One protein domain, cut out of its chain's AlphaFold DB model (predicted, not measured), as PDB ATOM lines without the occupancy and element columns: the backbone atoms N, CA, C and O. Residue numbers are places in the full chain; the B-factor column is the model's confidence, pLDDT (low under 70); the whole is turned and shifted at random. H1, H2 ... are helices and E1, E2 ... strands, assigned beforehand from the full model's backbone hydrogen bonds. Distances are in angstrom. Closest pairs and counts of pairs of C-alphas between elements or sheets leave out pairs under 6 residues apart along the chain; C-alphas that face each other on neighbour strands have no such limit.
ATOM      1  N   THR A 333     353.468 119.276 235.097       68.94
ATOM      2  CA  THR A 333     353.982 118.844 233.790       68.94
ATOM      3  C   THR A 333     352.905 118.187 232.933       68.94
ATOM      4  O   THR A 333     352.875 118.416 231.723       68.94
ATOM      5  N   ASP A 334     351.979 117.447 233.546       68.94
ATOM      6  CA  ASP A 334     350.842 116.849 232.845       68.94
ATOM      7  C   ASP A 334     349.866 117.913 232.330       68.94
ATOM      8  O   ASP A 334     349.336 117.787 231.223       68.94
ATOM      9  N   VAL A 335     349.632 118.976 233.105       74.56
ATOM     10  CA  VAL A 335     348.798 120.110 232.683       74.56
ATOM     11  C   VAL A 335     349.485 120.912 231.579       74.56
ATOM     12  O   VAL A 335     348.867 121.160 230.545       74.56
ATOM     13  N   ALA A 336     350.766 121.251 231.733       72.75
ATOM     14  CA  ALA A 336     351.524 122.000 230.731       72.75
ATOM     15  C   ALA A 336     351.628 121.256 229.388       72.75
ATOM     16  O   ALA A 336     351.440 121.862 228.331       72.75
ATOM     17  N   ALA A 337     351.811 119.932 229.418       66.62
ATOM     18  CA  ALA A 337     351.854 119.104 228.214       66.62
ATOM     19  C   ALA A 337     350.549 119.157 227.397       66.62
ATOM     20  O   ALA A 337     350.596 119.085 226.169       66.62
ATOM     21  N   ARG A 338     349.381 119.332 228.040       74.38
ATOM     22  CA  ARG A 338     348.088 119.476 227.333       74.38
ATOM     23  C   ARG A 338     347.989 120.765 226.523       74.38
ATOM     24  O   ARG A 338     347.180 120.830 225.600       74.38
ATOM     25  N   PHE A 339     348.795 121.764 226.867       69.06
ATOM     26  CA  PHE A 339     348.814 123.081 226.239       69.06
ATOM     27  C   PHE A 339     350.086 123.339 225.415       69.06
ATOM     28  O   PHE A 339     350.306 124.469 224.995       69.06
ATOM     29  N   ASP A 340     350.901 122.306 225.158       65.75
ATOM     30  CA  ASP A 340     352.189 122.405 224.443       65.75
ATOM     31  C   ASP A 340     353.202 123.346 225.128       65.75
ATOM     32  O   ASP A 340     354.070 123.937 224.490       65.75
ATOM     33  N   ILE A 341     353.095 123.481 226.454       72.00
ATOM     34  CA  ILE A 341     354.000 124.279 227.283       72.00
ATOM     35  C   ILE A 341     355.055 123.356 227.887       72.00
ATOM     36  O   ILE A 341     354.752 122.290 228.425       72.00
ATOM     37  N   THR A 342     356.316 123.779 227.827       70.25
ATOM     38  CA  THR A 342     357.420 123.069 228.486       70.25
ATOM     39  C   THR A 342     357.626 123.629 229.889       70.25
ATOM     40  O   THR A 342     357.704 124.845 230.046       70.25
ATOM     41  N   ILE A 343     357.743 122.757 230.896       70.75
ATOM     42  CA  ILE A 343     358.179 123.142 232.245       70.75
ATOM     43  C   ILE A 343     359.658 122.805 232.404       70.75
ATOM     44  O   ILE A 343     360.060 121.670 232.144       70.75
ATOM     45  N   ASP A 344     360.444 123.778 232.853       71.00
ATOM     46  CA  ASP A 344     361.833 123.584 233.265       71.00
ATOM     47  C   ASP A 344     361.914 123.628 234.794       71.00
ATOM     48  O   ASP A 344     361.658 124.665 235.403       71.00
ATOM     49  N   GLY A 345     362.181 122.481 235.418       71.25
ATOM     50  CA  GLY A 345     362.194 122.314 236.869       71.25
ATOM     51  C   GLY A 345     363.613 122.129 237.390       71.25
ATOM     52  O   GLY A 345     364.258 121.152 237.012       71.25
ATOM     53  N   ASP A 346     364.073 123.010 238.278       69.81
ATOM     54  CA  ASP A 346     365.406 122.902 238.886       69.81
ATOM     55  C   ASP A 346     365.347 123.032 240.414       69.81
ATOM     56  O   ASP A 346     364.761 123.969 240.956       69.81
ATOM     57  N   GLU A 347     365.967 122.086 241.113       68.38
ATOM     58  CA  GLU A 347     366.119 122.099 242.569       68.38
ATOM     59  C   GLU A 347     367.574 122.453 242.877       68.38
ATOM     60  O   GLU A 347     368.469 121.605 242.820       68.38
ATOM     61  N   VAL A 348     367.814 123.734 243.163       67.38
ATOM     62  CA  VAL A 348     369.165 124.272 243.376       67.38
ATOM     63  C   VAL A 348     369.734 123.765 244.700       67.38
ATOM     64  O   VAL A 348     370.907 123.396 244.785       67.38
ATOM     65  N   GLU A 349     368.880 123.701 245.721       65.50
ATOM     66  CA  GLU A 349     369.172 123.126 247.029       65.50
ATOM     67  C   GLU A 349     367.994 122.256 247.482       65.50
ATOM     68  O   GLU A 349     366.846 122.613 247.213       65.50
ATOM     69  N   PRO A 350     368.251 121.115 248.150       62.50
ATOM     70  CA  PRO A 350     367.188 120.220 248.581       62.50
ATOM     71  C   PRO A 350     366.280 120.910 249.599       62.50
ATOM     72  O   PRO A 350     366.770 121.404 250.618       62.50
ATOM     73  N   LEU A 351     364.970 120.892 249.343       67.06
ATOM     74  CA  LEU A 351     363.979 121.463 250.257       67.06
ATOM     75  C   LEU A 351     364.093 120.840 251.653       67.06
ATOM     76  O   LEU A 351     364.278 119.628 251.810       67.06
ATOM     77  N   THR A 352     363.978 121.675 252.683       68.62
ATOM     78  CA  THR A 352     364.118 121.221 254.072       68.62
ATOM     79  C   THR A 352     362.848 120.540 254.581       68.62
ATOM     80  O   THR A 352     362.921 119.608 255.390       68.62
ATOM     81  N   ARG A 353     361.680 120.953 254.073       71.62
ATOM     82  CA  ARG A 353     360.392 120.321 254.368       71.62
ATOM     83  C   ARG A 353     360.144 119.110 253.474       71.62
ATOM     84  O   ARG A 353     360.245 119.176 252.255       71.62
ATOM     85  N   LEU A 354     359.764 118.000 254.109       66.94
ATOM     86  CA  LEU A 354     359.429 116.731 253.449       66.94
ATOM     87  C   LEU A 354     357.919 116.536 253.244       66.94
ATOM     88  O   LEU A 354     357.508 115.529 252.671       66.94
ATOM     89  N   ASP A 355     357.085 117.450 253.741       71.19
ATOM     90  CA  ASP A 355     355.643 117.374 253.561       71.19
ATOM     91  C   ASP A 355     355.217 117.960 252.204       71.19
ATOM     92  O   ASP A 355     355.746 118.998 251.786       71.19
ATOM     93  N   PRO A 356     354.265 117.309 251.505       73.06
ATOM     94  CA  PRO A 356     353.816 117.739 250.188       73.06
ATOM     95  C   PRO A 356     353.246 119.157 250.236       73.06
ATOM     96  O   PRO A 356     352.747 119.617 251.268       73.06
ATOM     97  N   TYR A 357     353.319 119.850 249.102       77.25
ATOM     98  CA  TYR A 357     352.665 121.143 248.958       77.25
ATOM     99  C   TYR A 357     351.136 120.989 249.070       77.25
ATOM    100  O   TYR A 357     350.600 119.959 248.648       77.25
ATOM    101  N   PRO A 358     350.427 121.986 249.637       79.69
ATOM    102  CA  PRO A 358     348.970 121.965 249.707       79.69
ATOM    103  C   PRO A 358     348.367 121.846 248.308       79.69
ATOM    104  O   PRO A 358     348.854 122.477 247.368       79.69
ATOM    105  N   THR A 359     347.291 121.076 248.167       78.25
ATOM    106  CA  THR A 359     346.586 120.900 246.889       78.25
ATOM    107  C   THR A 359     346.116 122.230 246.305       78.25
ATOM    108  O   THR A 359     346.218 122.439 245.105       78.25
ATOM    109  N   GLU A 360     345.732 123.177 247.158       79.62
ATOM    110  CA  GLU A 360     345.311 124.526 246.774       79.62
ATOM    111  C   GLU A 360     346.441 125.322 246.101       79.62
ATOM    112  O   GLU A 360     346.183 126.181 245.259       79.62
ATOM    113  N   LEU A 361     347.699 125.043 246.465       80.62
ATOM    114  CA  LEU A 361     348.861 125.652 245.826       80.62
ATOM    115  C   LEU A 361     349.130 125.025 244.455       80.62
ATOM    116  O   LEU A 361     349.478 125.736 243.517       80.62
ATOM    117  N   VAL A 362     348.952 123.707 244.336       80.81
ATOM    118  CA  VAL A 362     349.066 123.001 243.052       80.81
ATOM    119  C   VAL A 362     348.011 123.533 242.084       80.81
ATOM    120  O   VAL A 362     348.370 123.995 241.006       80.81
ATOM    121  N   ASP A 363     346.747 123.597 242.512       81.12
ATOM    122  CA  ASP A 363     345.627 124.130 241.728       81.12
ATOM    123  C   ASP A 363     345.868 125.588 241.299       81.12
ATOM    124  O   ASP A 363     345.545 125.989 240.178       81.12
ATOM    125  N   PHE A 364     346.475 126.395 242.177       83.12
ATOM    126  CA  PHE A 364     346.865 127.765 241.856       83.12
ATOM    127  C   PHE A 364     347.908 127.815 240.729       83.12
ATOM    128  O   PHE A 364     347.731 128.564 239.767       83.12
ATOM    129  N   ILE A 365     348.966 127.001 240.802       82.88
ATOM    130  CA  ILE A 365     350.020 126.966 239.775       82.88
ATOM    131  C   ILE A 365     349.491 126.371 238.460       82.88
ATOM    132  O   ILE A 365     349.811 126.881 237.386       82.88
ATOM    133  N   GLU A 366     348.621 125.360 238.512       82.06
ATOM    134  CA  GLU A 366     347.910 124.850 237.331       82.06
ATOM    135  C   GLU A 366     347.060 125.940 236.664       82.06
ATOM    136  O   GLU A 366     347.064 126.085 235.436       82.06
ATOM    137  N   GLY A 367     346.372 126.753 237.472       81.00
ATOM    138  CA  GLY A 367     345.629 127.922 237.011       81.00
ATOM    139  C   GLY A 367     346.520 128.938 236.294       81.00
ATOM    140  O   GLY A 367     346.144 129.425 235.228       81.00
ATOM    141  N   LEU A 368     347.721 129.205 236.820       79.12
ATOM    142  CA  LEU A 368     348.708 130.093 236.194       79.12
ATOM    143  C   LEU A 368     349.189 129.566 234.839       79.12
ATOM    144  O   LEU A 368     349.213 130.312 233.860       79.12
ATOM    145  N   ILE A 369     349.530 128.277 234.762       78.19
ATOM    146  CA  ILE A 369     349.967 127.625 233.518       78.19
ATOM    147  C   ILE A 369     348.846 127.676 232.470       78.19
ATOM    148  O   ILE A 369     349.088 128.014 231.310       78.19
ATOM    149  N   THR A 370     347.605 127.417 232.885       79.00
ATOM    150  CA  THR A 370     346.427 127.456 232.004       79.00
ATOM    151  C   THR A 370     346.132 128.872 231.501       79.00
ATOM    152  O   THR A 370     345.765 129.056 230.342       79.00
ATOM    153  N   GLN A 371     346.311 129.893 232.343       76.12
ATOM    154  CA  GLN A 371     346.169 131.292 231.930       76.12
ATOM    155  C   GLN A 371     347.266 131.710 230.943       76.12
ATOM    156  O   GLN A 371     346.971 132.415 229.978       76.12
ATOM    157  N   CYS A 372     348.498 131.225 231.126       71.56
ATOM    158  CA  CYS A 372     349.592 131.468 230.184       71.56
ATOM    159  C   CYS A 372     349.304 130.853 228.808       71.56
ATOM    160  O   CYS A 372     349.498 131.537 227.801       71.56
ATOM    161  N   ALA A 373     348.745 129.637 228.769       67.69
ATOM    162  CA  ALA A 373     348.340 128.944 227.539       67.69
ATOM    163  C   ALA A 373     347.328 129.722 226.679       67.69
ATOM    164  O   ALA A 373     347.247 129.515 225.470       67.69
ATOM    165  N   GLY A 374     346.544 130.616 227.292       63.47
ATOM    166  CA  GLY A 374     345.575 131.465 226.598       63.47
ATOM    167  C   GLY A 374     346.180 132.685 225.892       63.47
ATOM    168  O   GLY A 374     345.459 133.373 225.170       63.47
ATOM    169  N   SER A 375     347.470 132.978 226.094       63.59
ATOM    170  CA  SER A 375     348.152 134.128 225.484       63.59
ATOM    171  C   SER A 375     348.857 133.743 224.175       63.59
ATOM    172  O   SER A 375     349.509 132.704 224.087       63.59
ATOM    173  N   GLU A 376     348.777 134.595 223.144       56.59
ATOM    174  CA  GLU A 376     349.402 134.344 221.827       56.59
ATOM    175  C   GLU A 376     350.945 134.207 221.885       56.59
ATOM    176  O   GLU A 376     351.557 133.702 220.945       56.59
ATOM    177  N   GLN A 377     351.580 134.597 222.999       53.62
ATOM    178  CA  GLN A 377     353.027 134.498 223.248       53.62
ATOM    179  C   GLN A 377     353.478 133.176 223.903       53.62
ATOM    180  O   GLN A 377     354.675 132.912 223.974       53.62
ATOM    181  N   SER A 378     352.546 132.299 224.294       52.41
ATOM    182  CA  SER A 378     352.798 131.052 225.039       52.41
ATOM    183  C   SER A 378     353.635 129.982 224.320       52.41
ATOM    184  O   SER A 378     354.021 128.996 224.942       52.41
ATOM    185  N   SER A 379     353.872 130.104 223.011       52.25
ATOM    186  CA  SER A 379     354.394 128.995 222.192       52.25
ATOM    187  C   SER A 379     355.923 128.908 222.095       52.25
ATOM    188  O   SER A 379     356.429 128.002 221.434       52.25
ATOM    189  N   LEU A 380     356.676 129.831 222.709       55.28
ATOM    190  CA  LEU A 380     358.127 129.946 222.477       55.28
ATOM    191  C   LEU A 380     359.013 129.891 223.729       55.28
ATOM    192  O   LEU A 380     360.201 129.608 223.580       55.28
ATOM    193  N   GLU A 381     358.482 130.096 224.937       63.88
ATOM    194  CA  GLU A 381     359.292 130.117 226.165       63.88
ATOM    195  C   GLU A 381     358.770 129.133 227.227       63.88
ATOM    196  O   GLU A 381     357.559 129.038 227.438       63.88
ATOM    197  N   PRO A 382     359.662 128.362 227.883       70.00
ATOM    198  CA  PRO A 382     359.272 127.416 228.920       70.00
ATOM    199  C   PRO A 382     358.859 128.134 230.212       70.00
ATOM    200  O   PRO A 382     359.414 129.171 230.571       70.00
ATOM    201  N   VAL A 383     357.934 127.528 230.954       76.88
ATOM    202  CA  VAL A 383     357.635 127.918 232.336       76.88
ATOM    203  C   VAL A 383     358.731 127.350 233.235       76.88
ATOM    204  O   VAL A 383     358.834 126.136 233.398       76.88
ATOM    205  N   GLY A 384     359.570 128.205 233.813       76.75
ATOM    206  CA  GLY A 384     360.633 127.765 234.721       76.75
ATOM    207  C   GLY A 384     360.150 127.729 236.167       76.75
ATOM    208  O   GLY A 384     359.650 128.739 236.655       76.75
ATOM    209  N   ILE A 385     360.331 126.612 236.868       80.94
ATOM    210  CA  ILE A 385     360.029 126.439 238.293       80.94
ATOM    211  C   ILE A 385     361.326 126.070 239.014       80.94
ATOM    212  O   ILE A 385     361.932 125.040 238.729       80.94
ATOM    213  N   ARG A 386     361.760 126.900 239.962       78.06
ATOM    214  CA  ARG A 386     363.004 126.698 240.710       78.06
ATOM    215  C   ARG A 386     362.743 126.589 242.199       78.06
ATOM    216  O   ARG A 386     362.116 127.480 242.761       78.06
ATOM    217  N   ALA A 387     363.251 125.536 242.828       74.94
ATOM    218  CA  ALA A 387     363.263 125.383 244.278       74.94
ATOM    219  C   ALA A 387     364.614 125.829 244.852       74.94
ATOM    220  O   ALA A 387     365.678 125.421 244.374       74.94
ATOM    221  N   LEU A 388     364.555 126.693 245.860       79.56
ATOM    222  CA  LEU A 388     365.686 127.315 246.539       79.56
ATOM    223  C   LEU A 388     365.461 127.262 248.053       79.56
ATOM    224  O   LEU A 388     364.326 127.288 248.527       79.56
ATOM    225  N   VAL A 389     366.551 127.235 248.811       75.06
ATOM    226  CA  VAL A 389     366.527 127.374 250.267       75.06
ATOM    227  C   VAL A 389     367.194 128.704 250.612       75.06
ATOM    228  O   VAL A 389     368.388 128.878 250.384       75.06
ATOM    229  N   ASP A 390     366.426 129.666 251.127       73.19
ATOM    230  CA  ASP A 390     366.937 130.974 251.551       73.19
ATOM    231  C   ASP A 390     366.824 131.115 253.064       73.19
ATOM    232  O   ASP A 390     365.723 131.274 253.577       73.19
ATOM    233  N   THR A 391     367.982 131.079 253.728       60.00
ATOM    234  CA  THR A 391     368.338 131.415 255.122       60.00
ATOM    235  C   THR A 391     367.453 130.887 256.271       60.00
ATOM    236  O   THR A 391     368.036 130.516 257.278       60.00
ATOM    237  N   ASP A 392     366.125 130.787 256.128       68.19
ATOM    238  CA  ASP A 392     365.133 130.155 257.022       68.19
ATOM    239  C   ASP A 392     363.801 129.780 256.290       68.19
ATOM    240  O   ASP A 392     362.765 129.532 256.921       68.19
ATOM    241  N   VAL A 393     363.765 129.786 254.947       76.19
ATOM    242  CA  VAL A 393     362.551 129.620 254.119       76.19
ATOM    243  C   VAL A 393     362.838 128.731 252.905       76.19
ATOM    244  O   VAL A 393     363.835 128.906 252.207       76.19
ATOM    245  N   ASP A 394     361.931 127.796 252.630       79.50
ATOM    246  CA  ASP A 394     361.873 127.060 251.368       79.50
ATOM    247  C   ASP A 394     361.138 127.941 250.335       79.50
ATOM    248  O   ASP A 394     359.954 128.255 250.502       79.50
ATOM    249  N   GLU A 395     361.831 128.385 249.286       82.50
ATOM    250  CA  GLU A 395     361.313 129.311 248.272       82.50
ATOM    251  C   GLU A 395     361.167 128.617 246.911       82.50
ATOM    252  O   GLU A 395     362.081 127.960 246.416       82.50
ATOM    253  N   LEU A 396     360.004 128.784 246.283       82.00
ATOM    254  CA  LEU A 396     359.721 128.316 244.933       82.00
ATOM    255  C   LEU A 396     359.524 129.523 244.015       82.00
ATOM    256  O   LEU A 396     358.581 130.294 244.184       82.00
ATOM    257  N   ILE A 397     360.413 129.688 243.041       82.00
ATOM    258  CA  ILE A 397     360.360 130.766 242.053       82.00
ATOM    259  C   ILE A 397     359.785 130.215 240.753       82.00
ATOM    260  O   ILE A 397     360.361 129.318 240.141       82.00
ATOM    261  N   ILE A 398     358.671 130.785 240.311       83.75
ATOM    262  CA  ILE A 398     358.007 130.462 239.053       83.75
ATOM    263  C   ILE A 398     358.213 131.624 238.086       83.75
ATOM    264  O   ILE A 398     357.917 132.775 238.399       83.75
ATOM    265  N   SER A 399     358.701 131.304 236.897       80.38
ATOM    266  CA  SER A 399     358.871 132.217 235.771       80.38
ATOM    267  C   SER A 399     357.853 131.879 234.689       80.38
ATOM    268  O   SER A 399     357.824 130.760 234.182       80.38
ATOM    269  N   LEU A 400     356.986 132.843 234.378       79.25
ATOM    270  CA  LEU A 400     355.876 132.691 233.440       79.25
ATOM    271  C   LEU A 400     356.069 133.626 232.239       79.25
ATOM    272  O   LEU A 400     356.258 134.823 232.463       79.25
ATOM    273  N   PRO A 401     355.945 133.148 230.990       68.69
ATOM    274  CA  PRO A 401     356.154 133.945 229.776       68.69
ATOM    275  C   PRO A 401     354.930 134.808 229.397       68.69
ATOM    276  O   PRO A 401     354.550 134.898 228.231       68.69
ATOM    277  N   ALA A 402     354.249 135.403 230.383       65.62
ATOM    278  CA  ALA A 402     353.033 136.189 230.178       65.62
ATOM    279  C   ALA A 402     353.052 137.485 231.000       65.62
ATOM    280  O   ALA A 402     353.376 137.470 232.188       65.62
ATOM    281  N   THR A 403     352.654 138.601 230.381       57.41
ATOM    282  CA  THR A 403     352.470 139.915 231.023       57.41
ATOM    283  C   THR A 403     350.990 140.173 231.321       57.41
ATOM    284  O   THR A 403     350.146 139.933 230.461       57.41
ATOM    285  N   GLY A 404     350.666 140.715 232.502       56.56
ATOM    286  CA  GLY A 404     349.297 141.142 232.846       56.56
ATOM    287  C   GLY A 404     348.453 140.129 233.628       56.56
ATOM    288  O   GLY A 404     347.230 140.252 233.656       56.56
ATOM    289  N   LEU A 405     349.085 139.142 234.270       64.06
ATOM    290  CA  LEU A 405     348.424 138.285 235.256       64.06
ATOM    291  C   LEU A 405     347.999 139.139 236.468       64.06
ATOM    292  O   LEU A 405     348.848 139.726 237.139       64.06
ATOM    293  N   ASP A 406     346.692 139.220 236.743       60.97
ATOM    294  CA  ASP A 406     346.153 139.917 237.922       60.97
ATOM    295  C   ASP A 406     346.349 139.043 239.166       60.97
ATOM    296  O   ASP A 406     345.469 138.289 239.590       60.97
ATOM    297  N   LEU A 407     347.569 139.080 239.699       66.56
ATOM    298  CA  LEU A 407     347.968 138.334 240.883       66.56
ATOM    299  C   LEU A 407     348.115 139.299 242.051       66.56
ATOM    300  O   LEU A 407     349.108 140.013 242.180       66.56
ATOM    301  N   GLN A 408     347.111 139.308 242.924       61.25
ATOM    302  CA  GLN A 408     347.245 139.941 244.229       61.25
ATOM    303  C   GLN A 408     348.026 139.019 245.163       61.25
ATOM    304  O   GLN A 408     347.835 137.801 245.143       61.25
ATOM    305  N   ALA A 409     348.898 139.608 245.987       62.22
ATOM    306  CA  ALA A 409     349.590 138.877 247.041       62.22
ATOM    307  C   ALA A 409     348.559 138.123 247.891       62.22
ATOM    308  O   ALA A 409     347.606 138.717 248.402       62.22
ATOM    309  N   SER A 410     348.743 136.812 247.991       72.06
ATOM    310  CA  SER A 410     347.807 135.898 248.635       72.06
ATOM    311  C   SER A 410     348.579 134.962 249.554       72.06
ATOM    312  O   SER A 410     349.705 134.562 249.252       72.06
ATOM    313  N   GLU A 411     347.977 134.622 250.687       75.38
ATOM    314  CA  GLU A 411     348.466 133.564 251.565       75.38
ATOM    315  C   GLU A 411     347.603 132.324 251.333       75.38
ATOM    316  O   GLU A 411     346.386 132.351 251.534       75.38
ATOM    317  N   ILE A 412     348.235 131.238 250.887       78.88
ATOM    318  CA  ILE A 412     347.596 129.929 250.745       78.88
ATOM    319  C   ILE A 412     348.207 129.022 251.808       78.88
ATOM    320  O   ILE A 412     349.349 128.575 251.680       78.88
ATOM    321  N   HIS A 413     347.442 128.754 252.869       77.12
ATOM    322  CA  HIS A 413     347.925 128.033 254.050       77.12
ATOM    323  C   HIS A 413     349.195 128.679 254.638       77.12
ATOM    324  O   HIS A 413     349.157 129.842 255.029       77.12
ATOM    325  N   ASP A 414     350.304 127.936 254.689       75.88
ATOM    326  CA  ASP A 414     351.604 128.379 255.203       75.88
ATOM    327  C   ASP A 414     352.503 128.959 254.094       75.88
ATOM    328  O   ASP A 414     353.676 129.238 254.332       75.88
ATOM    329  N   CYS A 415     352.004 129.072 252.859       79.06
ATOM    330  CA  CYS A 415     352.767 129.566 251.719       79.06
ATOM    331  C   CYS A 415     352.372 131.014 251.418       79.06
ATOM    332  O   CYS A 415     351.217 131.308 251.101       79.06
ATOM    333  N   ARG A 416     353.346 131.921 251.484       81.94
ATOM    334  CA  ARG A 416     353.173 133.326 251.120       81.94
ATOM    335  C   ARG A 416     353.560 133.527 249.662       81.94
ATOM    336  O   ARG A 416     354.685 133.214 249.282       81.94
ATOM    337  N   ILE A 417     352.636 134.049 248.860       82.25
ATOM    338  CA  ILE A 417     352.829 134.257 247.423       82.25
ATOM    339  C   ILE A 417     353.133 135.735 247.173       82.25
ATOM    340  O   ILE A 417     352.318 136.610 247.473       82.25
ATOM    341  N   GLU A 418     354.309 136.015 246.619       80.19
ATOM    342  CA  GLU A 418     354.795 137.353 246.291       80.19
ATOM    343  C   GLU A 418     355.091 137.452 244.793       80.19
ATOM    344  O   GLU A 418     355.820 136.639 244.230       80.19
ATOM    345  N   VAL A 419     354.556 138.472 244.125       76.50
ATOM    346  CA  VAL A 419     354.911 138.767 242.732       76.50
ATOM    347  C   VAL A 419     356.144 139.666 242.750       76.50
ATOM    348  O   VAL A 419     356.074 140.804 243.213       76.50
ATOM    349  N   LEU A 420     357.288 139.147 242.298       67.75
ATOM    350  CA  LEU A 420     358.586 139.822 242.418       67.75
ATOM    351  C   LEU A 420     358.842 140.838 241.299       67.75
ATOM    352  O   LEU A 420     359.541 141.825 241.522       67.75
ATOM    353  N   ALA A 421     358.283 140.621 240.108       63.06
ATOM    354  CA  ALA A 421     358.402 141.555 238.998       63.06
ATOM    355  C   ALA A 421     357.242 141.394 238.009       63.06
ATOM    356  O   ALA A 421     357.007 140.308 237.482       63.06
ATOM    357  N   ALA A 422     356.564 142.509 237.741       55.66
ATOM    358  CA  ALA A 422     355.751 142.743 236.556       55.66
ATOM    359  C   ALA A 422     356.250 144.071 235.967       55.66
ATOM    360  O   ALA A 422     355.698 145.134 236.239       55.66
ATOM    361  N   SER A 423     357.407 144.038 235.302       43.53
ATOM    362  CA  SER A 423     357.978 145.224 234.654       43.53
ATOM    363  C   SER A 423     357.569 145.221 233.188       43.53
ATOM    364  O   SER A 423     357.791 144.223 232.511       43.53
ATOM    365  N   ASP A 424     357.069 146.349 232.674       47.84
ATOM    366  CA  ASP A 424     356.743 146.563 231.248       47.84
ATOM    367  C   ASP A 424     357.938 146.324 230.288       47.84
ATOM    368  O   ASP A 424     357.784 146.400 229.069       47.84
ATOM    369  N   SER A 425     359.141 146.067 230.816       49.09
ATOM    370  CA  SER A 425     360.373 145.832 230.055       49.09
ATOM    371  C   SER A 425     360.834 144.372 229.978       49.09
ATOM    372  O   SER A 425     361.665 144.083 229.120       49.09
ATOM    373  N   ASP A 426     360.340 143.478 230.843       50.94
ATOM    374  CA  ASP A 426     360.760 142.070 230.899       50.94
ATOM    375  C   ASP A 426     359.584 141.161 230.518       50.94
ATOM    376  O   ASP A 426     358.498 141.258 231.081       50.94
ATOM    377  N   ALA A 427     359.795 140.262 229.553       62.19
ATOM    378  CA  ALA A 427     358.756 139.400 228.973       62.19
ATOM    379  C   ALA A 427     358.226 138.297 229.918       62.19
ATOM    380  O   ALA A 427     357.414 137.473 229.498       62.19
ATOM    381  N   CYS A 428     358.658 138.284 231.184       68.25
ATOM    382  CA  CYS A 428     358.351 137.226 232.140       68.25
ATOM    383  C   CYS A 428     357.805 137.781 233.460       68.25
ATOM    384  O   CYS A 428     358.403 138.668 234.070       68.25
ATOM    385  N   THR A 429     356.718 137.186 233.950       76.12
ATOM    386  CA  THR A 429     356.220 137.399 235.314       76.12
ATOM    387  C   THR A 429     356.933 136.440 236.264       76.12
ATOM    388  O   THR A 429     356.943 135.228 236.035       76.12
ATOM    389  N   LEU A 430     357.517 136.977 237.339       79.94
ATOM    390  CA  LEU A 430     358.155 136.189 238.398       79.94
ATOM    391  C   LEU A 430     357.253 136.111 239.630       79.94
ATOM    392  O   LEU A 430     356.935 137.131 240.245       79.94
ATOM    393  N   VAL A 431     356.890 134.891 240.014       82.81
ATOM    394  CA  VAL A 431     356.119 134.592 241.222       82.81
ATOM    395  C   VAL A 431     357.026 133.849 242.197       82.81
ATOM    396  O   VAL A 431     357.559 132.797 241.866       82.81
ATOM    397  N   SER A 432     357.211 134.395 243.393       84.44
ATOM    398  CA  SER A 432     357.869 133.719 244.508       84.44
ATOM    399  C   SER A 432     356.821 133.159 245.460       84.44
ATOM    400  O   SER A 432     355.868 133.840 245.837       84.44
ATOM    401  N   ILE A 433     356.989 131.900 245.840       84.25
ATOM    402  CA  ILE A 433     356.174 131.223 246.837       84.25
ATOM    403  C   ILE A 433     357.100 130.840 247.980       84.25
ATOM    404  O   ILE A 433     357.998 130.018 247.819       84.25
ATOM    405  N   ARG A 434     356.875 131.438 249.144       83.81
ATOM    406  CA  ARG A 434     357.718 131.294 250.329       83.81
ATOM    407  C   ARG A 434     357.027 130.440 251.365       83.81
ATOM    408  O   ARG A 434     355.918 130.763 251.789       83.81
ATOM    409  N   ARG A 435     357.696 129.379 251.802       82.19
ATOM    410  CA  ARG A 435     357.218 128.464 252.833       82.19
ATOM    411  C   ARG A 435     358.197 128.472 254.014       82.19
ATOM    412  O   ARG A 435     359.349 128.084 253.834       82.19
ATOM    413  N   PRO A 436     357.786 128.904 255.217       75.56
ATOM    414  CA  PRO A 436     358.676 128.930 256.370       75.56
ATOM    415  C   PRO A 436     359.118 127.511 256.747       75.56
ATOM    416  O   PRO A 436     358.328 126.555 256.671       75.56
ATOM    417  N   GLN A 437     360.382 127.397 257.154       69.25
ATOM    418  CA  GLN A 437     360.944 126.176 257.730       69.25
ATOM    419  C   GLN A 437     360.350 125.943 259.129       69.25
ATOM    420  O   GLN A 437     359.974 126.898 259.812       69.25
TER     421      GLN A 437
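AT A GLANCE: This is residues 333 to 437 of the 438 residues of an uncharacterized protein of Actinobacteria bacterium (UniProt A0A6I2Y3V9). One twisted, mixed sheet of six strands, in the order E1 E2 E3 E6 E5 E4, is covered on one face by the long helix H2, which runs along the strands and reaches the short edge strand E4; the short helix H1 packs on H2 and only grazes the sheet near E1. This makes two layers, a sheet with a helix over one face. The printed part has 105 residues, with two named helices and six named strands in the order H1 E1 H2 E2 E3 E4 E5 E6, and the class is mixed, helices and strands. It is compact, with a radius of gyration of the C-alphas of 13.5 A, and spans 39 by 29 by 24 A.

HOW THE PARTS SIT: The inner strand E3, residues 393 to 400, forms an antiparallel hairpin with E2, residues 383 to 390, where N 386 and O 397 are 2.8 A apart. On its other side E3 is antiparallel to E6, residues 429 to 436, with N 396 and O 433 at 2.8 A. E6 and E5, residues 415 to 421, form a hairpin, with N 432 and O 418 at 2.8 A. E5 and E4, residues 410 to 412, form another, with N 417 and O 410 at 3.0 A. E4 E5 E6 are a meander, each strand the antiparallel neighbour of the one before; with E3, the antiparallel neighbour of E6, they make a Greek key of four strands. E1, residues 343 to 347, is parallel to E2 at 14 degrees, with N 385 and O 344 at 2.8 A. H2, residues 359 to 373, is on the sheet at a height of 7.7 A, only just over E3 with 3 C-alphas, and runs along the strands at 11 degrees to E3 on the local plane. The closest C-alphas of H2 and E4 are those of Leu 361 and Ile 412, 6.6 A apart. E1, H2 and E2 form a strand-helix-strand unit, two parallel strands with a helix between, with a left-handed crossover. H1, residues 333 to 338, touches H2, whose residues 366 to 370 alone take part; the C-alphas of Ala 336 and Ile 369 are closest, at 6.5 A. Every O i to N i+4 pair is within hydrogen-bond range in H2, and 1 of 2 in H1.

IN THESE COORDINATES: H1 begins at C-alpha 333, (353.982, 118.844, 233.790). H2 is 21.0 A long, E2 21.6 A, E3 21.9 A, E5 18.4 A and E6 22.8 A. E6 ends at C-alpha 436, (358.676, 128.930, 256.370).

THE WHOLE: The C-alphas of Glu 376 and Asp 392 are the two farthest apart, at 38.8 A. The printed part has no cut, and the link from E1 to H2, 11 residues, is long. The mean pLDDT of the printed part is 71.4, and 43 residues are under 70, among them residues 373 to 381, 401 to 409 and 420 to 428.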